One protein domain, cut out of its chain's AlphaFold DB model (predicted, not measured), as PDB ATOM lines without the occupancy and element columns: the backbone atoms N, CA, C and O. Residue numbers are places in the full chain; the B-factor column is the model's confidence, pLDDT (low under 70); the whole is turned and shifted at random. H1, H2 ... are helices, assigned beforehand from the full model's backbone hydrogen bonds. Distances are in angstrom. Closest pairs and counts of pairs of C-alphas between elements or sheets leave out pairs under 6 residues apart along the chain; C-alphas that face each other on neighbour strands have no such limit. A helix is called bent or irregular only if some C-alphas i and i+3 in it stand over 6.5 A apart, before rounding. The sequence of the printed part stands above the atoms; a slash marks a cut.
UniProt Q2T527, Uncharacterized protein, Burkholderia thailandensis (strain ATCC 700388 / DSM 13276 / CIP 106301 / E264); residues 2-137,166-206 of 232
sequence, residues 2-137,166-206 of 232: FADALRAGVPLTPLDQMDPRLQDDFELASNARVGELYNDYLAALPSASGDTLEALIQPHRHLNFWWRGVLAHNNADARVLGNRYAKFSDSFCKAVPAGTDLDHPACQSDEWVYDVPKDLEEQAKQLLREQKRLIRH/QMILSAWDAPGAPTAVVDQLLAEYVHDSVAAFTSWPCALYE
ATOM      1  N   PHE A   2      11.159 -23.966   7.584       84.38
ATOM      2  CA  PHE A   2      10.999 -25.336   7.053       84.38
ATOM      3  C   PHE A   2       9.560 -25.651   6.604       84.38
ATOM      4  O   PHE A   2       9.329 -26.059   5.468       84.38
ATOM      5  N   ALA A   3       8.576 -25.346   7.456       86.75
ATOM      6  CA  ALA A   3       7.160 -25.481   7.117       86.75
ATOM      7  C   ALA A   3       6.732 -24.599   5.923       86.75
ATOM      8  O   ALA A   3       5.889 -25.002   5.127       86.75
ATOM      9  N   ASP A   4       7.308 -23.404   5.771       89.12
ATOM     10  CA  ASP A   4       7.005 -22.497   4.652       89.12
ATOM     11  C   ASP A   4       7.562 -23.036   3.333       89.12
ATOM     12  O   ASP A   4       6.873 -23.004   2.317       89.12
ATOM     13  N   ALA A   5       8.776 -23.592   3.359       89.38
ATOM     14  CA  ALA A   5       9.423 -24.200   2.201       89.38
ATOM     15  C   ALA A   5       8.655 -25.436   1.700       89.38
ATOM     16  O   ALA A   5       8.419 -25.558   0.498       89.38
ATOM     17  N   LEU A   6       8.185 -26.298   2.610       89.50
ATOM     18  CA  LEU A   6       7.296 -27.411   2.259       89.50
ATOM     19  C   LEU A   6       6.005 -26.915   1.590       89.50
ATOM     20  O   LEU A   6       5.621 -27.422   0.538       89.50
ATOM     21  N   ARG A   7       5.358 -25.884   2.152       91.56
ATOM     22  CA  ARG A   7       4.148 -25.280   1.560       91.56
ATOM     23  C   ARG A   7       4.401 -24.658   0.186       91.56
ATOM     24  O   ARG A   7       3.511 -24.676  -0.656       91.56
ATOM     25  N   ALA A   8       5.600 -24.130  -0.040       94.25
ATOM     26  CA  ALA A   8       6.021 -23.569  -1.318       94.25
ATOM     27  C   ALA A   8       6.427 -24.633  -2.361       94.25
ATOM     28  O   ALA A   8       6.791 -24.274  -3.478       94.25
ATOM     29  N   GLY A   9       6.373 -25.928  -2.023       92.12
ATOM     30  CA  GLY A   9       6.724 -27.019  -2.938       92.12
ATOM     31  C   GLY A   9       8.229 -27.222  -3.121       92.12
ATOM     32  O   GLY A   9       8.644 -27.866  -4.085       92.12
ATOM     33  N   VAL A  10       9.057 -26.687  -2.217       93.75
ATOM     34  CA  VAL A  10      10.488 -27.012  -2.187       93.75
ATOM     35  C   VAL A  10      10.618 -28.519  -1.931       93.75
ATOM     36  O   VAL A  10       9.924 -29.029  -1.048       93.75
ATOM     37  N   PRO A  11      11.484 -29.245  -2.664       92.50
ATOM     38  CA  PRO A  11      11.648 -30.692  -2.523       92.50
ATOM     39  C   PRO A  11      12.418 -31.049  -1.238       92.50
ATOM     40  O   PRO A  11      13.538 -31.551  -1.279       92.50
ATOM     41  N   LEU A  12      11.816 -30.750  -0.089       90.38
ATOM     42  CA  LEU A  12      12.265 -31.148   1.241       90.38
ATOM     43  C   LEU A  12      11.489 -32.388   1.683       90.38
ATOM     44  O   LEU A  12      10.308 -32.538   1.368       90.38
ATOM     45  N   THR A  13      12.137 -33.261   2.447       90.75
ATOM     46  CA  THR A  13      11.479 -34.415   3.066       90.75
ATOM     47  C   THR A  13      10.620 -33.942   4.242       90.75
ATOM     48  O   THR A  13      11.170 -33.311   5.144       90.75
ATOM     49  N   PRO A  14       9.303 -34.222   4.271       89.31
ATOM     50  CA  PRO A  14       8.458 -33.948   5.434       89.31
ATOM     51  C   PRO A  14       9.006 -34.587   6.720       89.31
ATOM     52  O   PRO A  14       9.646 -35.636   6.656       89.31
ATOM     53  N   LEU A  15       8.750 -33.976   7.886       87.25
ATOM     54  CA  LEU A  15       9.299 -34.456   9.166       87.25
ATOM     55  C   LEU A  15       8.918 -35.915   9.455       87.25
ATOM     56  O   LEU A  15       9.771 -36.689   9.863       87.25
ATOM     57  N   ASP A  16       7.679 -36.313   9.162       88.25
ATOM     58  CA  ASP A  16       7.158 -37.675   9.356       88.25
ATOM     59  C   ASP A  16       7.786 -38.729   8.425       88.25
ATOM     60  O   ASP A  16       7.614 -39.929   8.640       88.25
ATOM     61  N   GLN A  17       8.519 -38.294   7.399       89.62
ATOM     62  CA  GLN A  17       9.179 -39.146   6.402       89.62
ATOM     63  C   GLN A  17      10.709 -39.086   6.485       89.62
ATOM     64  O   GLN A  17      11.401 -39.758   5.718       89.62
ATOM     65  N   MET A  18      11.249 -38.258   7.378       90.56
ATOM     66  CA  MET A  18      12.685 -38.052   7.539       90.56
ATOM     67  C   MET A  18      13.320 -39.200   8.348       90.56
ATOM     68  O   MET A  18      12.630 -39.860   9.122       90.56
ATOM     69  N   ASP A  19      14.626 -39.464   8.193       91.19
ATOM     70  CA  ASP A  19      15.351 -40.378   9.100       91.19
ATOM     71  C   ASP A  19      15.180 -39.875  10.549       91.19
ATOM     72  O   ASP A  19      15.413 -38.684  10.774       91.19
ATOM     73  N   PRO A  20      14.804 -40.727  11.524       88.31
ATOM     74  CA  PRO A  20      14.606 -40.309  12.914       88.31
ATOM     75  C   PRO A  20      15.770 -39.497  13.493       88.31
ATOM     76  O   PRO A  20      15.545 -38.529  14.203       88.31
ATOM     77  N   ARG A  21      17.016 -39.805  13.112       85.69
ATOM     78  CA  ARG A  21      18.203 -39.074  13.594       85.69
ATOM     79  C   ARG A  21      18.274 -37.626  13.116       85.69
ATOM     80  O   ARG A  21      18.976 -36.829  13.718       85.69
ATOM     81  N   LEU A  22      17.627 -37.313  11.997       84.00
ATOM     82  CA  LEU A  22      17.520 -35.950  11.474       84.00
ATOM     83  C   LEU A  22      16.252 -35.262  11.990       84.00
ATOM     84  O   LEU A  22      16.216 -34.039  12.049       84.00
ATOM     85  N   GLN A  23      15.220 -36.026  12.370       83.00
ATOM     86  CA  GLN A  23      14.039 -35.474  13.039       83.00
ATOM     87  C   GLN A  23      14.426 -34.830  14.373       83.00
ATOM     88  O   GLN A  23      13.924 -33.749  14.671       83.00
ATOM     89  N   ASP A  24      15.381 -35.428  15.094       81.50
ATOM     90  CA  ASP A  24      15.934 -34.900  16.350       81.50
ATOM     91  C   ASP A  24      16.413 -33.434  16.231       81.50
ATOM     92  O   ASP A  24      16.287 -32.669  17.185       81.50
ATOM     93  N   ASP A  25      16.896 -32.997  15.057       81.44
ATOM     94  CA  ASP A  25      17.324 -31.606  14.815       81.44
ATOM     95  C   ASP A  25      16.146 -30.611  14.728       81.44
ATOM     96  O   ASP A  25      16.329 -29.398  14.876       81.44
ATOM     97  N   PHE A  26      14.932 -31.102  14.467       80.75
ATOM     98  CA  PHE A  26      13.693 -30.318  14.383       80.75
ATOM     99  C   PHE A  26      12.821 -30.451  15.632       80.75
ATOM    100  O   PHE A  26      11.850 -29.701  15.787       80.75
ATOM    101  N   GLU A  27      13.143 -31.389  16.520       74.75
ATOM    102  CA  GLU A  27      12.429 -31.558  17.771       74.75
ATOM    103  C   GLU A  27      12.844 -30.481  18.775       74.75
ATOM    104  O   GLU A  27      13.951 -30.444  19.312       74.75
ATOM    105  N   LEU A  28      11.897 -29.605  19.103       70.12
ATOM    106  CA  LEU A  28      11.935 -28.928  20.389       70.12
ATOM    107  C   LEU A  28      11.478 -29.952  21.422       70.12
ATOM    108  O   LEU A  28      10.337 -30.413  21.360       70.12
ATOM    109  N   ALA A  29      12.359 -30.313  22.360       66.62
ATOM    110  CA  ALA A  29      11.991 -31.211  23.450       66.62
ATOM    111  C   ALA A  29      10.666 -30.746  24.082       66.62
ATOM    112  O   ALA A  29      10.413 -29.551  24.209       66.62
ATOM    113  N   SER A  30       9.798 -31.663  24.495       56.94
ATOM    114  CA  SER A  30       8.471 -31.317  25.038       56.94
ATOM    115  C   SER A  30       8.521 -30.465  26.318       56.94
ATOM    116  O   SER A  30       7.526 -29.863  26.704       56.94
ATOM    117  N   ASN A  31       9.691 -30.376  26.956       59.84
ATOM    118  CA  ASN A  31      10.015 -29.487  28.073       59.84
ATOM    119  C   ASN A  31      10.890 -28.279  27.667       59.84
ATOM    120  O   ASN A  31      11.405 -27.572  28.539       59.84
ATOM    121  N   ALA A  32      11.114 -28.053  26.371       67.56
ATOM    122  CA  ALA A  32      11.891 -26.944  25.842       67.56
ATOM    123  C   ALA A  32      11.104 -25.649  26.039       67.56
ATOM    124  O   ALA A  32      10.372 -25.172  25.171       67.56
ATOM    125  N   ARG A  33      11.311 -25.056  27.213       79.62
ATOM    126  CA  ARG A  33      10.678 -23.814  27.664       79.62
ATOM    127  C   ARG A  33      10.863 -22.646  26.688       79.62
ATOM    128  O   ARG A  33      10.098 -21.696  26.733       79.62
ATOM    129  N   VAL A  34      11.840 -22.719  25.781       82.50
ATOM    130  CA  VAL A  34      12.136 -21.688  24.775       82.50
ATOM    131  C   VAL A  34      10.921 -21.292  23.930       82.50
ATOM    132  O   VAL A  34      10.760 -20.110  23.650       82.50
ATOM    133  N   GLY A  35      10.039 -22.234  23.569       82.19
ATOM    134  CA  GLY A  35       8.834 -21.920  22.791       82.19
ATOM    135  C   GLY A  35       7.836 -21.064  23.575       82.19
ATOM    136  O   GLY A  35       7.338 -20.063  23.063       82.19
ATOM    137  N   GLU A  36       7.595 -21.419  24.839       84.31
ATOM    138  CA  GLU A  36       6.752 -20.644  25.758       84.31
ATOM    139  C   GLU A  36       7.368 -19.269  26.039       84.31
ATOM    140  O   GLU A  36       6.707 -18.251  25.856       84.31
ATOM    141  N   LEU A  37       8.664 -19.231  26.376       88.25
ATOM    142  CA  LEU A  37       9.396 -17.989  26.635       88.25
ATOM    143  C   LEU A  37       9.361 -17.042  25.429       88.25
ATOM    144  O   LEU A  37       9.234 -15.833  25.606       88.25
ATOM    145  N   TYR A  38       9.472 -17.576  24.209       87.75
ATOM    146  CA  TYR A  38       9.412 -16.784  22.984       87.75
ATOM    147  C   TYR A  38       8.018 -16.195  22.743       87.75
ATOM    148  O   TYR A  38       7.904 -15.013  22.425       87.75
ATOM    149  N   ASN A  39       6.954 -16.976  22.943       88.31
ATOM    150  CA  ASN A  39       5.582 -16.477  22.800       88.31
ATOM    151  C   ASN A  39       5.248 -15.406  23.848       88.31
ATOM    152  O   ASN A  39       4.686 -14.367  23.507       88.31
ATOM    153  N   ASP A  40       5.646 -15.625  25.099       89.62
ATOM    154  CA  ASP A  40       5.470 -14.654  26.181       89.62
ATOM    155  C   ASP A  40       6.292 -13.379  25.938       89.62
ATOM    156  O   ASP A  40       5.827 -12.272  26.209       89.62
ATOM    157  N   TYR A  41       7.499 -13.515  25.382       90.62
ATOM    158  CA  TYR A  41       8.301 -12.382  24.928       90.62
ATOM    159  C   TYR A  41       7.584 -11.582  23.842       90.62
ATOM    160  O   TYR A  41       7.490 -10.363  23.968       90.62
ATOM    161  N   LEU A  42       7.036 -12.245  22.816       90.38
ATOM    162  CA  LEU A  42       6.271 -11.574  21.764       90.38
ATOM    163  C   LEU A  42       5.042 -10.850  22.331       90.38
ATOM    164  O   LEU A  42       4.747  -9.735  21.910       90.38
ATOM    165  N   ALA A  43       4.360 -11.445  23.311       90.62
ATOM    166  CA  ALA A  43       3.220 -10.829  23.988       90.62
ATOM    167  C   ALA A  43       3.610  -9.624  24.865       90.62
ATOM    168  O   ALA A  43       2.781  -8.747  25.106       90.62
ATOM    169  N   ALA A  44       4.856  -9.570  25.344       89.06
ATOM    170  CA  ALA A  44       5.382  -8.466  26.141       89.06
ATOM    171  C   ALA A  44       5.902  -7.288  25.296       89.06
ATOM    172  O   ALA A  44       6.243  -6.243  25.856       89.06
ATOM    173  N   LEU A  45       5.993  -7.438  23.970       88.94
ATOM    174  CA  LEU A  45       6.438  -6.358  23.096       88.94
ATOM    175  C   LEU A  45       5.410  -5.218  23.072       88.94
ATOM    176  O   LEU A  45       4.211  -5.465  22.924       88.94
ATOM    177  N   PRO A  46       5.859  -3.954  23.149       86.69
ATOM    178  CA  PRO A  46       5.009  -2.820  22.814       86.69
ATOM    179  C   PRO A  46       4.453  -2.944  21.390       86.69
ATOM    180  O   PRO A  46       5.101  -3.502  20.504       86.69
ATOM    181  N   SER A  47       3.285  -2.358  21.136       89.81
ATOM    182  CA  SER A  47       2.761  -2.270  19.771       89.81
ATOM    183  C   SER A  47       3.736  -1.516  18.864       89.81
ATOM    184  O   SER A  47       4.219  -0.437  19.215       89.81
ATOM    185  N   ALA A  48       3.990  -2.063  17.676       88.56
ATOM    186  CA  ALA A  48       4.713  -1.346  16.634       88.56
ATOM    187  C   ALA A  48       3.913  -0.115  16.183       88.56
ATOM    188  O   ALA A  48       2.682  -0.125  16.146       88.56
ATOM    189  N   SER A  49       4.615   0.954  15.803       86.31
ATOM    190  CA  SER A  49       3.986   2.182  15.299       86.31
ATOM    191  C   SER A  49       3.487   2.068  13.851       86.31
ATOM    192  O   SER A  49       2.933   3.028  13.322       86.31
ATOM    193  N   GLY A  50       3.731   0.934  13.190       86.75
ATOM    194  CA  GLY A  50       3.347   0.657  11.808       86.75
ATOM    195  C   GLY A  50       3.911  -0.676  11.312       86.75
ATOM    196  O   GLY A  50       4.554  -1.401  12.067       86.75
ATOM    197  N   ASP A  51       3.705  -0.952  10.023       84.88
ATOM    198  CA  ASP A  51       3.951  -2.274   9.424       84.88
ATOM    199  C   ASP A  51       5.266  -2.364   8.622       84.88
ATOM    200  O   ASP A  51       5.521  -3.360   7.945       84.88
ATOM    201  N   THR A  52       6.111  -1.327   8.655       80.12
ATOM    202  CA  THR A  52       7.442  -1.402   8.027       80.12
ATOM    203  C   THR A  52       8.389  -2.231   8.888       80.12
ATOM    204  O   THR A  52       8.230  -2.297  10.107       80.12
ATOM    205  N   LEU A  53       9.418  -2.829   8.282       70.81
ATOM    206  CA  LEU A  53      10.407  -3.615   9.023       70.81
ATOM    207  C   LEU A  53      11.058  -2.795  10.148       70.81
ATOM    208  O   LEU A  53      11.231  -3.288  11.260       70.81
ATOM    209  N   GLU A  54      11.361  -1.523   9.895       68.12
ATOM    210  CA  GLU A  54      11.896  -0.613  10.906       68.12
ATOM    211  C   GLU A  54      10.931  -0.433  12.070       68.12
ATOM    212  O   GLU A  54      11.357  -0.526  13.220       68.12
ATOM    213  N   ALA A  55       9.649  -0.184  11.782       75.94
ATOM    214  CA  ALA A  55       8.622   0.008  12.798       75.94
ATOM    215  C   ALA A  55       8.398  -1.268  13.622       75.94
ATOM    216  O   ALA A  55       8.252  -1.184  14.842       75.94
ATOM    217  N   LEU A  56       8.449  -2.437  12.979       79.31
ATOM    218  CA  LEU A  56       8.316  -3.744  13.623       79.31
ATOM    219  C   LEU A  56       9.512  -4.089  14.516       79.31
ATOM    220  O   LEU A  56       9.340  -4.779  15.513       79.31
ATOM    221  N   ILE A  57      10.714  -3.591  14.212       80.31
ATOM    222  CA  ILE A  57      11.923  -3.860  15.007       80.31
ATOM    223  C   ILE A  57      12.023  -2.969  16.253       80.31
ATOM    224  O   ILE A  57      12.632  -3.383  17.246       80.31
ATOM    225  N   GLN A  58      11.436  -1.764  16.253       80.56
ATOM    226  CA  GLN A  58      11.562  -0.845  17.396       80.56
ATOM    227  C   GLN A  58      11.072  -1.432  18.733       80.56
ATOM    228  O   GLN A  58      11.805  -1.287  19.713       80.56
ATOM    229  N   PRO A  59       9.926  -2.138  18.821       86.75
ATOM    230  CA  PRO A  59       9.503  -2.795  20.060       86.75
ATOM    231  C   PRO A  59      10.543  -3.755  20.646       86.75
ATOM    232  O   PRO A  59      10.783  -3.752  21.853       86.75
ATOM    233  N   HIS A  60      11.210  -4.537  19.791       87.88
ATOM    234  CA  HIS A  60      12.257  -5.468  20.216       87.88
ATOM    235  C   HIS A  60      13.479  -4.727  20.763       87.88
ATOM    236  O   HIS A  60      14.027  -5.109  21.799       87.88
ATOM    237  N   ARG A  61      13.891  -3.647  20.084       84.50
ATOM    238  CA  ARG A  61      15.005  -2.790  20.521       84.50
ATOM    239  C   ARG A  61      14.697  -2.125  21.854       84.50
ATOM    240  O   ARG A  61      15.517  -2.199  22.762       84.50
ATOM    241  N   HIS A  62      13.506  -1.547  21.989       86.38
ATOM    242  CA  HIS A  62      13.046  -0.948  23.236       86.38
ATOM    243  C   HIS A  62      13.126  -1.954  24.390       86.38
ATOM    244  O   HIS A  62      13.729  -1.670  25.420       86.38
ATOM    245  N   LEU A  63      12.569  -3.157  24.216       88.00
ATOM    246  CA  LEU A  63      12.590  -4.191  25.251       88.00
ATOM    247  C   LEU A  63      14.021  -4.609  25.635       88.00
ATOM    248  O   LEU A  63      14.306  -4.801  26.816       88.00
ATOM    249  N   ASN A  64      14.930  -4.702  24.661       87.19
ATOM    250  CA  ASN A  64      16.337  -5.011  24.914       87.19
ATOM    251  C   ASN A  64      17.038  -3.897  25.709       87.19
ATOM    252  O   ASN A  64      17.641  -4.188  26.740       87.19
ATOM    253  N   PHE A  65      16.918  -2.632  25.287       88.00
ATOM    254  CA  PHE A  65      17.519  -1.501  26.005       88.00
ATOM    255  C   PHE A  65      16.948  -1.341  27.412       88.00
ATOM    256  O   PHE A  65      17.705  -1.067  28.342       88.00
ATOM    257  N   TRP A  66      15.649  -1.585  27.587       91.38
ATOM    258  CA  TRP A  66      15.024  -1.587  28.904       91.38
ATOM    259  C   TRP A  66      15.601  -2.678  29.810       91.38
ATOM    260  O   TRP A  66      16.030  -2.391  30.928       91.38
ATOM    261  N   TRP A  67      15.706  -3.915  29.317       91.81
ATOM    262  CA  TRP A  67      16.330  -5.006  30.067       91.81
ATOM    263  C   TRP A  67      17.793  -4.701  30.420       91.81
ATOM    264  O   TRP A  67      18.183  -4.815  31.582       91.81
ATOM    265  N   ARG A  68      18.593  -4.232  29.455       90.69
ATOM    266  CA  ARG A  68      20.002  -3.847  29.661       90.69
ATOM    267  C   ARG A  68      20.151  -2.717  30.685       90.69
ATOM    268  O   ARG A  68      21.078  -2.762  31.497       90.69
ATOM    269  N   GLY A  69      19.233  -1.749  30.670       91.62
ATOM    270  CA  GLY A  69      19.165  -0.657  31.640       91.62
ATOM    271  C   GLY A  69      18.851  -1.157  33.045       91.62
ATOM    272  O   GLY A  69      19.544  -0.802  33.996       91.62
ATOM    273  N   VAL A  70      17.884  -2.066  33.189       94.25
ATOM    274  CA  VAL A  70      17.559  -2.711  34.474       94.25
ATOM    275  C   VAL A  70      18.764  -3.457  35.048       94.25
ATOM    276  O   VAL A  70      19.030  -3.351  36.247       94.25
ATOM    277  N   LEU A  71      19.524  -4.177  34.215       91.88
ATOM    278  CA  LEU A  71      20.753  -4.837  34.666       91.88
ATOM    279  C   LEU A  71      21.777  -3.828  35.189       91.88
ATOM    280  O   LEU A  71      22.314  -4.022  36.280       91.88
ATOM    281  N   ALA A  72      22.005  -2.745  34.447       92.31
ATOM    282  CA  ALA A  72      22.950  -1.704  34.829       92.31
ATOM    283  C   ALA A  72      22.551  -1.021  36.147       92.31
ATOM    284  O   ALA A  72      23.365  -0.924  37.065       92.31
ATOM    285  N   HIS A  73      21.286  -0.610  36.282       94.25
ATOM    286  CA  HIS A  73      20.773   0.036  37.494       94.25
ATOM    287  C   HIS A  73      20.874  -0.865  38.736       94.25
ATOM    288  O   HIS A  73      21.076  -0.370  39.844       94.25
ATOM    289  N   ASN A  74      20.804  -2.187  38.551       93.44
ATOM    290  CA  ASN A  74      20.916  -3.174  39.625       93.44
ATOM    291  C   ASN A  74      22.344  -3.707  39.846       93.44
ATOM    292  O   ASN A  74      22.531  -4.596  40.676       93.44
ATOM    293  N   ASN A  75      23.355  -3.193  39.133       91.56
ATOM    294  CA  ASN A  75      24.724  -3.733  39.130       91.56
ATOM    295  C   ASN A  75      24.781  -5.242  38.802       91.56
ATOM    296  O   ASN A  75      25.615  -5.983  39.330       91.56
ATOM    297  N   ALA A  76      23.877  -5.701  37.937       89.69
ATOM    298  CA  ALA A  76      23.671  -7.098  37.569       89.69
ATOM    299  C   ALA A  76      24.213  -7.421  36.165       89.69
ATOM    300  O   ALA A  76      23.696  -8.311  35.492       89.69
ATOM    301  N   ASP A  77      25.268  -6.730  35.721       85.50
ATOM    302  CA  ASP A  77      25.850  -6.869  34.376       85.50
ATOM    303  C   ASP A  77      26.131  -8.322  33.985       85.50
ATOM    304  O   ASP A  77      25.949  -8.704  32.837       85.50
ATOM    305  N   ALA A  78      26.540  -9.165  34.936       85.44
ATOM    306  CA  ALA A  78      26.864 -10.561  34.669       85.44
ATOM    307  C   ALA A  78      25.651 -11.417  34.257       85.44
ATOM    308  O   ALA A  78      25.833 -12.499  33.692       85.44
ATOM    309  N   ARG A  79      24.419 -10.927  34.461       85.81
ATOM    310  CA  ARG A  79      23.185 -11.590  34.016       85.81
ATOM    311  C   ARG A  79      23.133 -11.765  32.496       85.81
ATOM    312  O   ARG A  79      22.523 -12.729  32.043       85.81
ATOM    313  N   VAL A  80      23.841 -10.932  31.726       81.50
ATOM    314  CA  VAL A  80      23.957 -11.060  30.257       81.50
ATOM    315  C   VAL A  80      24.595 -12.377  29.809       81.50
ATOM    316  O   VAL A  80      24.467 -12.770  28.656       81.50
ATOM    317  N   LEU A  81      25.278 -13.080  30.720       79.06
ATOM    318  CA  LEU A  81      25.861 -14.396  30.465       79.06
ATOM    319  C   LEU A  81      24.842 -15.537  30.620       79.06
ATOM    320  O   LEU A  81      25.163 -16.691  30.322       79.06
ATOM    321  N   GLY A  82      23.636 -15.255  31.120       81.00
ATOM    322  CA  GLY A  82      22.612 -16.264  31.358       81.00
ATOM    323  C   GLY A  82      23.097 -17.388  32.269       81.00
ATOM    324  O   GLY A  82      23.845 -17.173  33.223       81.00
ATOM    325  N   ASN A  83      22.740 -18.621  31.913       72.19
ATOM    326  CA  ASN A  83      23.192 -19.831  32.611       72.19
ATOM    327  C   ASN A  83      24.718 -20.034  32.567       72.19
ATOM    328  O   ASN A  83      25.263 -20.822  33.341       72.19
ATOM    329  N   ARG A  84      25.437 -19.321  31.688       69.69
ATOM    330  CA  ARG A  84      26.905 -19.385  31.627       69.69
ATOM    331  C   ARG A  84      27.562 -18.612  32.764       69.69
ATOM    332  O   ARG A  84      28.720 -18.891  33.052       69.69
ATOM    333  N   TYR A  85      26.844 -17.709  33.436       69.62
ATOM    334  CA  TYR A  85      27.362 -16.960  34.584       69.62
ATOM    335  C   TYR A  85      27.944 -17.879  35.668       69.62
ATOM    336  O   TYR A  85      29.029 -17.609  36.162       69.62
ATOM    337  N   ALA A  86      27.307 -19.024  35.948       68.75
ATOM    338  CA  ALA A  86      27.789 -19.996  36.935       68.75
ATOM    339  C   ALA A  86      29.193 -20.568  36.630       68.75
ATOM    340  O   ALA A  86      29.819 -21.163  37.505       68.75
ATOM    341  N   LYS A  87      29.693 -20.403  35.398       73.06
ATOM    342  CA  LYS A  87      31.037 -20.829  34.979       73.06
ATOM    343  C   LYS A  87      32.114 -19.768  35.235       73.06
ATOM    344  O   LYS A  87      33.293 -20.082  35.109       73.06
ATOM    345  N   PHE A  88      31.733 -18.539  35.587       77.81
ATOM    346  CA  PHE A  88      32.646 -17.414  35.774       77.81
ATOM    347  C   PHE A  88      32.526 -16.835  37.185       77.81
ATOM    348  O   PHE A  88      31.447 -16.758  37.762       77.81
ATOM    349  N   SER A  89      33.653 -16.412  37.758       84.81
ATOM    350  CA  SER A  89      33.658 -15.760  39.071       84.81
ATOM    351  C   SER A  89      33.188 -14.307  38.981       84.81
ATOM    352  O   SER A  89      33.419 -13.625  37.981       84.81
ATOM    353  N   ASP A  90      32.642 -13.775  40.073       85.25
ATOM    354  CA  ASP A  90      32.333 -12.343  40.186       85.25
ATOM    355  C   ASP A  90      33.545 -11.450  39.917       85.25
ATOM    356  O   ASP A  90      33.426 -10.404  39.277       85.25
ATOM    357  N   SER A  91      34.724 -11.862  40.391       89.69
ATOM    358  CA  SER A  91      35.981 -11.162  40.131       89.69
ATOM    359  C   SER A  91      36.305 -11.105  38.641       89.69
ATOM    360  O   SER A  91      36.712 -10.050  38.162       89.69
ATOM    361  N   PHE A  92      36.075 -12.196  37.903       89.44
ATOM    362  CA  PHE A  92      36.256 -12.222  36.453       89.44
ATOM    363  C   PHE A  92      35.311 -11.221  35.784       89.44
ATOM    364  O   PHE A  92      35.769 -10.316  35.087       89.44
ATOM    365  N   CYS A  93      34.009 -11.309  36.071       85.25
ATOM    366  CA  CYS A  93      33.001 -10.447  35.451       85.25
ATOM    367  C   CYS A  93      33.259  -8.954  35.729       85.25
ATOM    368  O   CYS A  93      33.112  -8.102  34.845       85.25
ATOM    369  N   LYS A  94      33.698  -8.618  36.948       88.88
ATOM    370  CA  LYS A  94      34.054  -7.244  37.333       88.88
ATOM    371  C   LYS A  94      35.321  -6.746  36.633       88.88
ATOM    372  O   LYS A  94      35.342  -5.587  36.227       88.88
ATOM    373  N   ALA A  95      36.322  -7.608  36.443       92.88
ATOM    374  CA  ALA A  95      37.605  -7.249  35.837       92.88
ATOM    375  C   ALA A  95      37.532  -6.954  34.328       92.88
ATOM    376  O   ALA A  95      38.391  -6.238  33.815       92.88
ATOM    377  N   VAL A  96      36.523  -7.468  33.612       87.44
ATOM    378  CA  VAL A  96      36.365  -7.201  32.172       87.44
ATOM    379  C   VAL A  96      36.175  -5.691  31.928       87.44
ATOM    380  O   VAL A  96      35.246  -5.112  32.492       87.44
ATOM    381  N   PRO A  97      37.010  -5.017  31.117       89.19
ATOM    382  CA  PRO A  97      36.827  -3.595  30.826       89.19
ATOM    383  C   PRO A  97      35.595  -3.361  29.939       89.19
ATOM    384  O   PRO A  97      35.038  -4.297  29.378       89.19
ATOM    385  N   ALA A  98      35.167  -2.106  29.792       82.12
ATOM    386  CA  ALA A  98      34.199  -1.765  28.750       82.12
ATOM    387  C   ALA A  98      34.828  -1.931  27.363       82.12
ATOM    388  O   ALA A  98      36.006  -1.602  27.194       82.12
ATOM    389  N   GLY A  99      34.031  -2.386  26.396       73.88
ATOM    390  CA  GLY A  99      34.416  -2.376  24.990       73.88
ATOM    391  C   GLY A  99      34.705  -0.958  24.498       73.88
ATOM    392  O   GLY A  99      34.249   0.043  25.065       73.88
ATOM    393  N   THR A 100      35.477  -0.879  23.430       69.62
ATOM    394  CA  THR A 100      35.882   0.345  22.743       69.62
ATOM    395  C   THR A 100      35.486   0.262  21.279       69.62
ATOM    396  O   THR A 100      35.157  -0.806  20.778       69.62
ATOM    397  N   ASP A 101      35.567   1.372  20.552       62.84
ATOM    398  CA  ASP A 101      35.295   1.357  19.110       62.84
ATOM    399  C   ASP A 101      36.284   0.465  18.332       62.84
ATOM    400  O   ASP A 101      35.979   0.033  17.230       62.84
ATOM    401  N   LEU A 102      37.446   0.126  18.914       63.38
ATOM    402  CA  LEU A 102      38.391  -0.834  18.333       63.38
ATOM    403  C   LEU A 102      37.911  -2.288  18.437       63.38
ATOM    404  O   LEU A 102      38.338  -3.116  17.639       63.38
ATOM    405  N   ASP A 103      37.029  -2.597  19.392       59.75
ATOM    406  CA  ASP A 103      36.377  -3.906  19.495       59.75
ATOM    407  C   ASP A 103      35.259  -4.063  18.433       59.75
ATOM    408  O   ASP A 103      34.713  -5.153  18.268       59.75
ATOM    409  N   HIS A 104      34.951  -2.997  17.676       54.44
ATOM    410  CA  HIS A 104      33.914  -2.954  16.642       54.44
ATOM    411  C   HIS A 104      34.450  -2.407  15.315       54.44
ATOM    412  O   HIS A 104      34.290  -1.213  15.030       54.44
ATOM    413  N   PRO A 105      35.060  -3.248  14.463       51.59
ATOM    414  CA  PRO A 105      35.404  -2.816  13.116       51.59
ATOM    415  C   PRO A 105      34.148  -2.305  12.395       51.59
ATOM    416  O   PRO A 105      33.051  -2.843  12.565       51.59
ATOM    417  N   ALA A 106      34.302  -1.242  11.602       48.88
ATOM    418  CA  ALA A 106      33.212  -0.725  10.784       48.88
ATOM    419  C   ALA A 106      32.657  -1.847   9.892       48.88
ATOM    420  O   ALA A 106      33.431  -2.596   9.293       48.88
ATOM    421  N   CYS A 107      31.328  -1.954   9.809       46.00
ATOM    422  CA  CYS A 107      30.665  -2.951   8.974       46.00
ATOM    423  C   CYS A 107      31.176  -2.870   7.536       46.00
ATOM    424  O   CYS A 107      31.022  -1.837   6.879       46.00
ATOM    425  N   GLN A 108      31.740  -3.969   7.040       44.12
ATOM    426  CA  GLN A 108      31.983  -4.132   5.614       44.12
ATOM    427  C   GLN A 108      30.659  -4.520   4.947       44.12
ATOM    428  O   GLN A 108      29.865  -5.274   5.506       44.12
ATOM    429  N   SER A 109      30.353  -3.912   3.801       46.81
ATOM    430  CA  SER A 109      29.052  -4.049   3.129       46.81
ATOM    431  C   SER A 109      28.813  -5.432   2.521       46.81
ATOM    432  O   SER A 109      27.685  -5.751   2.156       46.81
ATOM    433  N   ASP A 110      29.868  -6.222   2.375       43.97
ATOM    434  CA  ASP A 110      29.916  -7.489   1.654       43.97
ATOM    435  C   ASP A 110      30.176  -8.704   2.553       43.97
ATOM    436  O   ASP A 110      30.025  -9.836   2.094       43.97
ATOM    437  N   GLU A 111      30.481  -8.504   3.836       41.25
ATOM    438  CA  GLU A 111      30.803  -9.599   4.744       41.25
ATOM    439  C   GLU A 111      30.053  -9.494   6.078       41.25
ATOM    440  O   GLU A 111      30.078  -8.482   6.783       41.25
ATOM    441  N   TRP A 112      29.416 -10.598   6.478       42.06
ATOM    442  CA  TRP A 112      28.966 -10.802   7.853       42.06
ATOM    443  C   TRP A 112      30.189 -11.136   8.724       42.06
ATOM    444  O   TRP A 112      30.420 -12.291   9.072       42.06
ATOM    445  N   VAL A 113      31.016 -10.133   9.039       44.94
ATOM    446  CA  VAL A 113      32.279 -10.299   9.790       44.94
ATOM    447  C   VAL A 113      32.028 -10.315  11.297       44.94
ATOM    448  O   VAL A 113      32.514  -9.460  12.036       44.94
ATOM    449  N   TYR A 114      31.231 -11.259  11.785       49.28
ATOM    450  CA  TYR A 114      31.141 -11.470  13.226       49.28
ATOM    451  C   TYR A 114      31.305 -12.947  13.560       49.28
ATOM    452  O   TYR A 114      30.340 -13.703  13.656       49.28
ATOM    453  N   ASP A 115      32.567 -13.357  13.688       51.00
ATOM    454  CA  ASP A 115      32.934 -14.692  14.149       51.00
ATOM    455  C   ASP A 115      32.685 -14.765  15.657       51.00
ATOM    456  O   ASP A 115      33.327 -14.068  16.445       51.00
ATOM    457  N   VAL A 116      31.703 -15.568  16.067       55.44
ATOM    458  CA  VAL A 116      31.452 -15.833  17.486       55.44
ATOM    459  C   VAL A 116      32.623 -16.671  17.992       55.44
ATOM    460  O   VAL A 116      32.773 -17.811  17.534       55.44
ATOM    461  N   PRO A 117      33.441 -16.174  18.941       59.47
ATOM    462  CA  PRO A 117      34.607 -16.913  19.399       59.47
ATOM    463  C   PRO A 117      34.197 -18.307  19.861       59.47
ATOM    464  O   PRO A 117      33.251 -18.448  20.627       59.47
ATOM    465  N   LYS A 118      34.894 -19.363  19.437       67.69
ATOM    466  CA  LYS A 118      34.575 -20.726  19.914       67.69
ATOM    467  C   LYS A 118      34.831 -20.886  21.415       67.69
ATOM    468  O   LYS A 118      34.214 -21.731  22.057       67.69
ATOM    469  N   ASP A 119      35.734 -20.072  21.954       75.25
ATOM    470  CA  ASP A 119      36.073 -20.046  23.368       75.25
ATOM    471  C   ASP A 119      34.992 -19.339  24.205       75.25
ATOM    472  O   ASP A 119      34.543 -18.234  23.891       75.25
ATOM    473  N   LEU A 120      34.564 -19.993  25.287       73.00
ATOM    474  CA  LEU A 120      33.482 -19.498  26.140       73.00
ATOM    475  C   LEU A 120      33.891 -18.280  26.974       73.00
ATOM    476  O   LEU A 120      33.030 -17.455  27.286       73.00
ATOM    477  N   GLU A 121      35.162 -18.174  27.359       78.94
ATOM    478  CA  GLU A 121      35.677 -17.036  28.118       78.94
ATOM    479  C   GLU A 121      35.714 -15.783  27.240       78.94
ATOM    480  O   GLU A 121      35.279 -14.717  27.677       78.94
ATOM    481  N   GLU A 122      36.143 -15.915  25.984       75.88
ATOM    482  CA  GLU A 122      36.118 -14.819  25.012       75.88
ATOM    483  C   GLU A 122      34.689 -14.371  24.678       75.88
ATOM    484  O   GLU A 122      34.414 -13.170  24.683       75.88
ATOM    485  N   GLN A 123      33.737 -15.299  24.515       74.19
ATOM    486  CA  GLN A 123      32.317 -14.936  24.385       74.19
ATOM    487  C   GLN A 123      31.807 -14.165  25.613       74.19
ATOM    488  O   GLN A 123      31.082 -13.177  25.479       74.19
ATOM    489  N   ALA A 124      32.191 -14.588  26.822       76.75
ATOM    490  CA  ALA A 124      31.785 -13.911  28.048       76.75
ATOM    491  C   ALA A 124      32.402 -12.509  28.166       76.75
ATOM    492  O   ALA A 124      31.697 -11.557  28.507       76.75
ATOM    493  N   LYS A 125      33.693 -12.360  27.841       79.38
ATOM    494  CA  LYS A 125      34.368 -11.054  27.779       79.38
ATOM    495  C   LYS A 125      33.661 -10.126  26.807       79.38
ATOM    496  O   LYS A 125      33.438  -8.973  27.153       79.38
ATOM    497  N   GLN A 126      33.293 -10.622  25.633       76.12
ATOM    498  CA  GLN A 126      32.624  -9.836  24.608       76.12
ATOM    499  C   GLN A 126      31.260  -9.313  25.092       76.12
ATOM    500  O   GLN A 126      31.031  -8.109  25.076       76.12
ATOM    501  N   LEU A 127      30.390 -10.179  25.625       77.12
ATOM    502  CA  LEU A 127      29.072  -9.767  26.135       77.12
ATOM    503  C   LEU A 127      29.173  -8.754  27.291       77.12
ATOM    504  O   LEU A 127      28.408  -7.790  27.360       77.12
ATOM    505  N   LEU A 128      30.132  -8.953  28.201       82.06
ATOM    506  CA  LEU A 128      30.380  -8.041  29.321       82.06
ATOM    507  C   LEU A 128      30.971  -6.699  28.864       82.06
ATOM    508  O   LEU A 128      30.599  -5.653  29.404       82.06
ATOM    509  N   ARG A 129      31.883  -6.718  27.881       82.00
ATOM    510  CA  ARG A 129      32.439  -5.510  27.253       82.00
ATOM    511  C   ARG A 129      31.327  -4.671  26.647       82.00
ATOM    512  O   ARG A 129      31.300  -3.470  26.918       82.00
ATOM    513  N   GLU A 130      30.399  -5.301  25.930       78.19
ATOM    514  CA  GLU A 130      29.261  -4.621  25.308       78.19
ATOM    515  C   GLU A 130      28.315  -4.005  26.323       78.19
ATOM    516  O   GLU A 130      27.988  -2.824  26.216       78.19
ATOM    517  N   GLN A 131      27.948  -4.745  27.370       84.94
ATOM    518  CA  GLN A 131      27.113  -4.197  28.439       84.94
ATOM    519  C   GLN A 131      27.755  -2.950  29.067       84.94
ATOM    520  O   GLN A 131      27.110  -1.914  29.226       84.94
ATOM    521  N   LYS A 132      29.051  -3.012  29.388       85.12
ATOM    522  CA  LYS A 132      29.776  -1.886  29.997       85.12
ATOM    523  C   LYS A 132      29.992  -0.726  29.024       85.12
ATOM    524  O   LYS A 132      30.024   0.432  29.444       85.12
ATOM    525  N   ARG A 133      30.135  -1.017  27.732       81.69
ATOM    526  CA  ARG A 133      30.183  -0.010  26.669       81.69
ATOM    527  C   ARG A 133      28.836   0.705  26.530       81.69
ATOM    528  O   ARG A 133      28.834   1.930  26.437       81.69
ATOM    529  N   LEU A 134      27.720  -0.018  26.642       81.56
ATOM    530  CA  LEU A 134      26.351   0.514  26.712       81.56
ATOM    531  C   LEU A 134      26.151   1.464  27.865       81.56
ATOM    532  O   LEU A 134      25.790   2.615  27.629       81.56
ATOM    533  N   ILE A 135      26.534   1.057  29.066       86.25
ATOM    534  CA  ILE A 135      26.481   1.934  30.237       86.25
ATOM    535  C   ILE A 135      27.246   3.244  29.986       86.25
ATOM    536  O   ILE A 135      26.717   4.327  30.223       86.25
ATOM    537  N   ARG A 136      28.473   3.169  29.446       82.56
ATOM    538  CA  ARG A 136      29.254   4.374  29.115       82.56
ATOM    539  C   ARG A 136      28.592   5.224  28.037       82.56
ATOM    540  O   ARG A 136      28.644   6.446  28.120       82.56
ATOM    541  N   HIS A 137      28.007   4.602  27.020       78.75
ATOM    542  CA  HIS A 137      27.391   5.320  25.913       78.75
ATOM    543  C   HIS A 137      26.115   6.056  26.331       78.75
ATOM    544  O   HIS A 137      25.892   7.180  25.894       78.75
ATOM    545  N   GLN A 166      16.578   9.059  21.520       85.88
ATOM    546  CA  GLN A 166      15.479   9.300  22.455       85.88
ATOM    547  C   GLN A 166      14.787   7.990  22.844       85.88
ATOM    548  O   GLN A 166      14.511   7.784  24.022       85.88
ATOM    549  N   MET A 167      14.550   7.088  21.886       85.69
ATOM    550  CA  MET A 167      13.986   5.764  22.165       85.69
ATOM    551  C   MET A 167      14.918   4.924  23.047       85.69
ATOM    552  O   MET A 167      14.439   4.326  24.006       85.69
ATOM    553  N   ILE A 168      16.233   4.938  22.791       83.44
ATOM    554  CA  ILE A 168      17.219   4.244  23.638       83.44
ATOM    555  C   ILE A 168      17.150   4.755  25.075       83.44
ATOM    556  O   ILE A 168      17.004   3.954  25.994       83.44
ATOM    557  N   LEU A 169      17.247   6.072  25.275       89.25
ATOM    558  CA  LEU A 169      17.221   6.661  26.615       89.25
ATOM    559  C   LEU A 169      15.884   6.425  27.315       89.25
ATOM    560  O   LEU A 169      15.865   6.033  28.477       89.25
ATOM    561  N   SER A 170      14.773   6.593  26.597       91.94
ATOM    562  CA  SER A 170      13.439   6.319  27.128       91.94
ATOM    563  C   SER A 170      13.288   4.865  27.571       91.94
ATOM    564  O   SER A 170      12.661   4.617  28.595       91.94
ATOM    565  N   ALA A 171      13.826   3.912  26.810       91.06
ATOM    566  CA  ALA A 171      13.792   2.500  27.165       91.06
ATOM    567  C   ALA A 171      14.710   2.206  28.357       91.06
ATOM    568  O   ALA A 171      14.305   1.528  29.296       91.06
ATOM    569  N   TRP A 172      15.934   2.737  28.334       92.94
ATOM    570  CA  TRP A 172      16.937   2.541  29.379       92.94
ATOM    571  C   TRP A 172      16.455   3.020  30.751       92.94
ATOM    572  O   TRP A 172      16.619   2.314  31.746       92.94
ATOM    573  N   ASP A 173      15.834   4.201  30.789       94.38
ATOM    574  CA  ASP A 173      15.323   4.836  32.006       94.38
ATOM    575  C   ASP A 173      13.870   4.422  32.333       94.38
ATOM    576  O   ASP A 173      13.283   4.928  33.295       94.38
ATOM    577  N   ALA A 174      13.263   3.514  31.555       92.31
ATOM    578  CA  ALA A 174      11.887   3.088  31.785       92.31
ATOM    579  C   ALA A 174      11.741   2.405  33.161       92.31
ATOM    580  O   ALA A 174      12.534   1.526  33.517       92.31
ATOM    581  N   PRO A 175      10.716   2.775  33.952       90.25
ATOM    582  CA  PRO A 175      10.548   2.252  35.299       90.25
ATOM    583  C   PRO A 175      10.153   0.772  35.297       90.25
ATOM    584  O   PRO A 175       9.518   0.268  34.372       90.25
ATOM    585  N   GLY A 176      10.456   0.092  36.401       88.81
ATOM    586  CA  GLY A 176      10.138  -1.323  36.583       88.81
ATOM    587  C   GLY A 176      11.190  -2.246  35.973       88.81
ATOM    588  O   GLY A 176      12.318  -1.836  35.721       88.81
ATOM    589  N   ALA A 177      10.819  -3.508  35.781       85.44
ATOM    590  CA  ALA A 177      11.668  -4.522  35.176       85.44
ATOM    591  C   ALA A 177      10.841  -5.388  34.213       85.44
ATOM    592  O   ALA A 177       9.638  -5.565  34.449       85.44
ATOM    593  N   PRO A 178      11.464  -5.955  33.166       84.00
ATOM    594  CA  PRO A 178      10.829  -6.962  32.333       84.00
ATOM    595  C   PRO A 178      10.303  -8.129  33.172       84.00
ATOM    596  O   PRO A 178      10.794  -8.408  34.268       84.00
ATOM    597  N   THR A 179       9.309  -8.842  32.645       87.50
ATOM    598  CA  THR A 179       8.820 -10.061  33.297       87.50
ATOM    599  C   THR A 179       9.957 -11.079  33.429       87.50
ATOM    600  O   THR A 179      10.884 -11.103  32.618       87.50
ATOM    601  N   ALA A 180       9.876 -11.962  34.430       87.06
ATOM    602  CA  ALA A 180      10.884 -13.007  34.630       87.06
ATOM    603  C   ALA A 180      11.077 -13.885  33.380       87.06
ATOM    604  O   ALA A 180      12.171 -14.372  33.122       87.06
ATOM    605  N   VAL A 181      10.020 -14.052  32.582       85.06
ATOM    606  CA  VAL A 181      10.059 -14.768  31.305       85.06
ATOM    607  C   VAL A 181      10.893 -14.021  30.261       85.06
ATOM    608  O   VAL A 181      11.746 -14.635  29.622       85.06
ATOM    609  N   VAL A 182      10.700 -12.707  30.116       85.56
ATOM    610  CA  VAL A 182      11.503 -11.888  29.195       85.56
ATOM    611  C   VAL A 182      12.968 -11.870  29.622       85.56
ATOM    612  O   VAL A 182      13.839 -12.073  28.780       85.56
ATOM    613  N   ASP A 183      13.249 -11.687  30.917       89.31
ATOM    614  CA  ASP A 183      14.616 -11.770  31.447       89.31
ATOM    615  C   ASP A 183      15.253 -13.133  31.143       89.31
ATOM    616  O   ASP A 183      16.386 -13.197  30.667       89.31
ATOM    617  N   GLN A 184      14.511 -14.221  31.362       87.25
ATOM    618  CA  GLN A 184      14.994 -15.566  31.090       87.25
ATOM    619  C   GLN A 184      15.307 -15.775  29.606       87.25
ATOM    620  O   GLN A 184      16.390 -16.261  29.280       87.25
ATOM    621  N   LEU A 185      14.398 -15.386  28.706       87.31
ATOM    622  CA  LEU A 185      14.627 -15.508  27.268       87.31
ATOM    623  C   LEU A 185      15.860 -14.706  26.837       87.31
ATOM    624  O   LEU A 185      16.737 -15.245  26.158       87.31
ATOM    625  N   LEU A 186      15.928 -13.434  27.245       85.19
ATOM    626  CA  LEU A 186      17.002 -12.525  26.850       85.19
ATOM    627  C   LEU A 186      18.364 -12.985  27.364       85.19
ATOM    628  O   LEU A 186      19.346 -12.919  26.636       85.19
ATOM    629  N   ALA A 187      18.435 -13.495  28.589       81.88
ATOM    630  CA  ALA A 187      19.699 -13.929  29.156       81.88
ATOM    631  C   ALA A 187      20.161 -15.306  28.646       81.88
ATOM    632  O   ALA A 187      21.362 -15.550  28.522       81.88
ATOM    633  N   GLU A 188      19.235 -16.241  28.413       77.44
ATOM    634  CA  GLU A 188      19.574 -17.656  28.190       77.44
ATOM    635  C   GLU A 188      19.523 -18.085  26.725       77.44
ATOM    636  O   GLU A 188      20.249 -19.006  26.355       77.44
ATOM    637  N   TYR A 189      18.699 -17.430  25.908       74.12
ATOM    638  CA  TYR A 189      18.421 -17.857  24.533       74.12
ATOM    639  C   TYR A 189      18.730 -16.778  23.500       74.12
ATOM    640  O   TYR A 189      19.092 -17.098  22.368       74.12
ATOM    641  N   VAL A 190      18.655 -15.503  23.885       67.88
ATOM    642  CA  VAL A 190      19.115 -14.388  23.053       67.88
ATOM    643  C   VAL A 190      20.560 -14.081  23.414       67.88
ATOM    644  O   VAL A 190      20.893 -13.099  24.066       67.88
ATOM    645  N   HIS A 191      21.457 -14.961  22.986       56.06
ATOM    646  CA  HIS A 191      22.856 -14.580  22.903       56.06
ATOM    647  C   HIS A 191      22.978 -13.549  21.774       56.06
ATOM    648  O   HIS A 191      22.437 -13.775  20.691       56.06
ATOM    649  N   ASP A 192      23.687 -12.438  21.993       50.41
ATOM    650  CA  ASP A 192      23.894 -11.353  21.008       50.41
ATOM    651  C   ASP A 192      24.565 -11.815  19.682       50.41
ATOM    652  O   ASP A 192      24.948 -11.000  18.848       50.41
ATOM    653  N   SER A 193      24.711 -13.123  19.453       38.50
ATOM    654  CA  SER A 193      25.259 -13.767  18.263       38.50
ATOM    655  C   SER A 193      24.289 -13.922  17.082       38.50
ATOM    656  O   SER A 193      24.723 -14.418  16.048       38.50
ATOM    657  N   VAL A 194      23.003 -13.553  17.186       34.84
ATOM    658  CA  VAL A 194      22.037 -13.733  16.065       34.84
ATOM    659  C   VAL A 194      21.440 -12.428  15.522       34.84
ATOM    660  O   VAL A 194      20.795 -12.436  14.480       34.84
ATOM    661  N   ALA A 195      21.710 -11.269  16.119       35.59
ATOM    662  CA  ALA A 195      21.356 -10.001  15.481       35.59
ATOM    663  C   ALA A 195      22.238  -8.866  15.995       35.59
ATOM    664  O   ALA A 195      22.037  -8.394  17.102       35.59
ATOM    665  N   ALA A 196      23.213  -8.455  15.182       37.34
ATOM    666  CA  ALA A 196      23.668  -7.080  14.958       37.34
ATOM    667  C   ALA A 196      23.325  -5.996  16.015       37.34
ATOM    668  O   ALA A 196      22.818  -4.928  15.677       37.34
ATOM    669  N   PHE A 197      23.667  -6.231  17.278       40.69
ATOM    670  CA  PHE A 197      23.850  -5.174  18.277       40.69
ATOM    671  C   PHE A 197      25.333  -4.941  18.572       40.69
ATOM    672  O   PHE A 197      25.661  -4.068  19.359       40.69
ATOM    673  N   THR A 198      26.225  -5.691  17.917       34.88
ATOM    674  CA  THR A 198      27.687  -5.573  17.997       34.88
ATOM    675  C   THR A 198      28.287  -4.777  16.836       34.88
ATOM    676  O   THR A 198      29.460  -4.432  16.876       34.88
ATOM    677  N   SER A 199      27.509  -4.381  15.825       40.22
ATOM    678  CA  SER A 199      27.886  -3.306  14.893       40.22
ATOM    679  C   SER A 199      27.574  -1.951  15.509       40.22
ATOM    680  O   SER A 199      26.866  -1.110  14.960       40.22
ATOM    681  N   TRP A 200      28.037  -1.749  16.728       40.94
ATOM    682  CA  TRP A 200      27.592  -0.637  17.535       40.94
ATOM    683  C   TRP A 200      28.554   0.544  17.423       40.94
ATOM    684  O   TRP A 200      28.973   1.094  18.425       40.94
ATOM    685  N   PRO A 201      28.913   0.947  16.195       33.69
ATOM    686  CA  PRO A 201      28.763   2.339  15.768       33.69
ATOM    687  C   PRO A 201      27.553   2.531  14.838       33.69
ATOM    688  O   PRO A 201      26.969   3.607  14.815       33.69
ATOM    689  N   CYS A 202      27.105   1.495  14.126       34.97
ATOM    690  CA  CYS A 202      26.024   1.571  13.144       34.97
ATOM    691  C   CYS A 202      24.657   1.820  13.784       34.97
ATOM    692  O   CYS A 202      23.919   2.659  13.303       34.97
ATOM    693  N   ALA A 203      24.297   1.187  14.902       37.62
ATOM    694  CA  ALA A 203      22.962   1.448  15.457       37.62
ATOM    695  C   ALA A 203      22.798   2.888  15.999       37.62
ATOM    696  O   ALA A 203      21.697   3.415  15.960       37.62
ATOM    697  N   LEU A 204      23.865   3.538  16.481       34.81
ATOM    698  CA  LEU A 204      23.810   4.903  17.037       34.81
ATOM    699  C   LEU A 204      24.136   6.004  16.021       34.81
ATOM    700  O   LEU A 204      23.582   7.094  16.127       34.81
ATOM    701  N   TYR A 205      25.020   5.732  15.055       33.75
ATOM    702  CA  TYR A 205      25.435   6.702  14.035       33.75
ATOM    703  C   TYR A 205      24.842   6.433  12.650       33.75
ATOM    704  O   TYR A 205      24.694   7.372  11.872       33.75
ATOM    705  N   GLU A 206      24.459   5.196  12.328       34.66
ATOM    706  CA  GLU A 206      23.718   4.911  11.103       34.66
ATOM    707  C   GLU A 206      22.213   4.891  11.382       34.66
ATOM    708  O   GLU A 206      21.654   3.966  11.972       34.66
TER     709      GLU A 206
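AT A GLANCE: This is residues 2 to 137 and 166 to 206 of the 232 residues of an uncharacterized protein of Burkholderia thailandensis (strain ATCC 700388 / DSM 13276 / CIP 106301 / E264) (UniProt Q2T527). A body of mostly crossed helices has an arm reaching off to one side: H5 and H7 run side by side in opposite directions, H9 packs between H5 and H3, and the kinked H4, the longest helix, runs crosswise to H5, H7 and H9 with H8 packed on it. The arm, the stretch before H3, holds H1 and H2 away from the other helices, and a long loop, residues 96 to 119, joins H6 to H7. The printed part has 177 residues with ten named helices, H1 to H10 in chain order, and no named strand; its class is all helix. It is only just compact, close to loose, with a radius of gyration of the C-alphas of 18.6 A and spans of 52 by 41 by 38 A.

HOW THE PARTS SIT: H1, residues 2 to 7, and H2, residues 20 to 23, touch no helix. H3, residues 34 to 44, touches H9, residues 180 to 188, at a steep tilt of 56 degrees; the closest C-alphas, of Tyr 41 and Val 182, are 5.4 A apart. H4, residues 53 to 73, touches H8, residues 166 to 172, with residues 62 to 70 alone; the closest C-alphas, of Gly 69 and Trp 172, are 4.5 A apart. H5, residues 77 to 87, touches H9, with the closest C-alphas, of Gly 82 and Ala 187, 4.3 A apart. H5 also touches H7, residues 120 to 137, at a shallow tilt of 12 degrees, opposite ways; the closest C-alphas, of Leu 81 and Ala 124, are 6.4 A apart. H4 and H7 only just touch, with 3 pairs of C-alphas within 8 A, the closest Ala 72 and Ile 135 at 6.8 A. H6, residues 90 to 95, is close to H7 but not clearly touching; the closest C-alphas, of Cys 93 and Leu 128, are 7.1 A apart. H10, residues 202 to 205, touches no helix. Every O i to N i+4 pair is within hydrogen-bond range in H1, H3, H6, H7, H8 and H9, against 15 of 17 in H4 and 0 of 7 in H5, where 6 of 8 O i to N i+3 pairs are; H2 and H10 are too short for an i+4 pair.

IN THESE COORDINATES: H1 begins at C-alpha 2, (10.999, -25.336, 7.053). H3 is 14.9 A long. H4 runs 30.5 A from C-alpha 53, (10.407, -3.615, 9.023), with a kink of 26 degrees near residue 60; it is only just irregular, C-alphas 56 and 59 being 6.6 A apart. H5, 14.9 A, is irregular, with C-alphas 80 and 83 9.1 A apart. H7 is 25.6 A long, and H10 ends at C-alpha 205, (25.435, 6.702, 14.035).

THE WHOLE: The two C-alphas farthest apart, of Gly 9 and Ser 91, are 54.4 A from each other. Residues 138 to 165 are not printed, and C-alphas 137 and 166 are 13.0 A apart across the cut. The links H1 to H2, H6 to H7 and H9 to H10 are long. Mean pLDDT of the printed part is 76.7; 44 residues are under 70, among them 100 to 118 and 190 to 206.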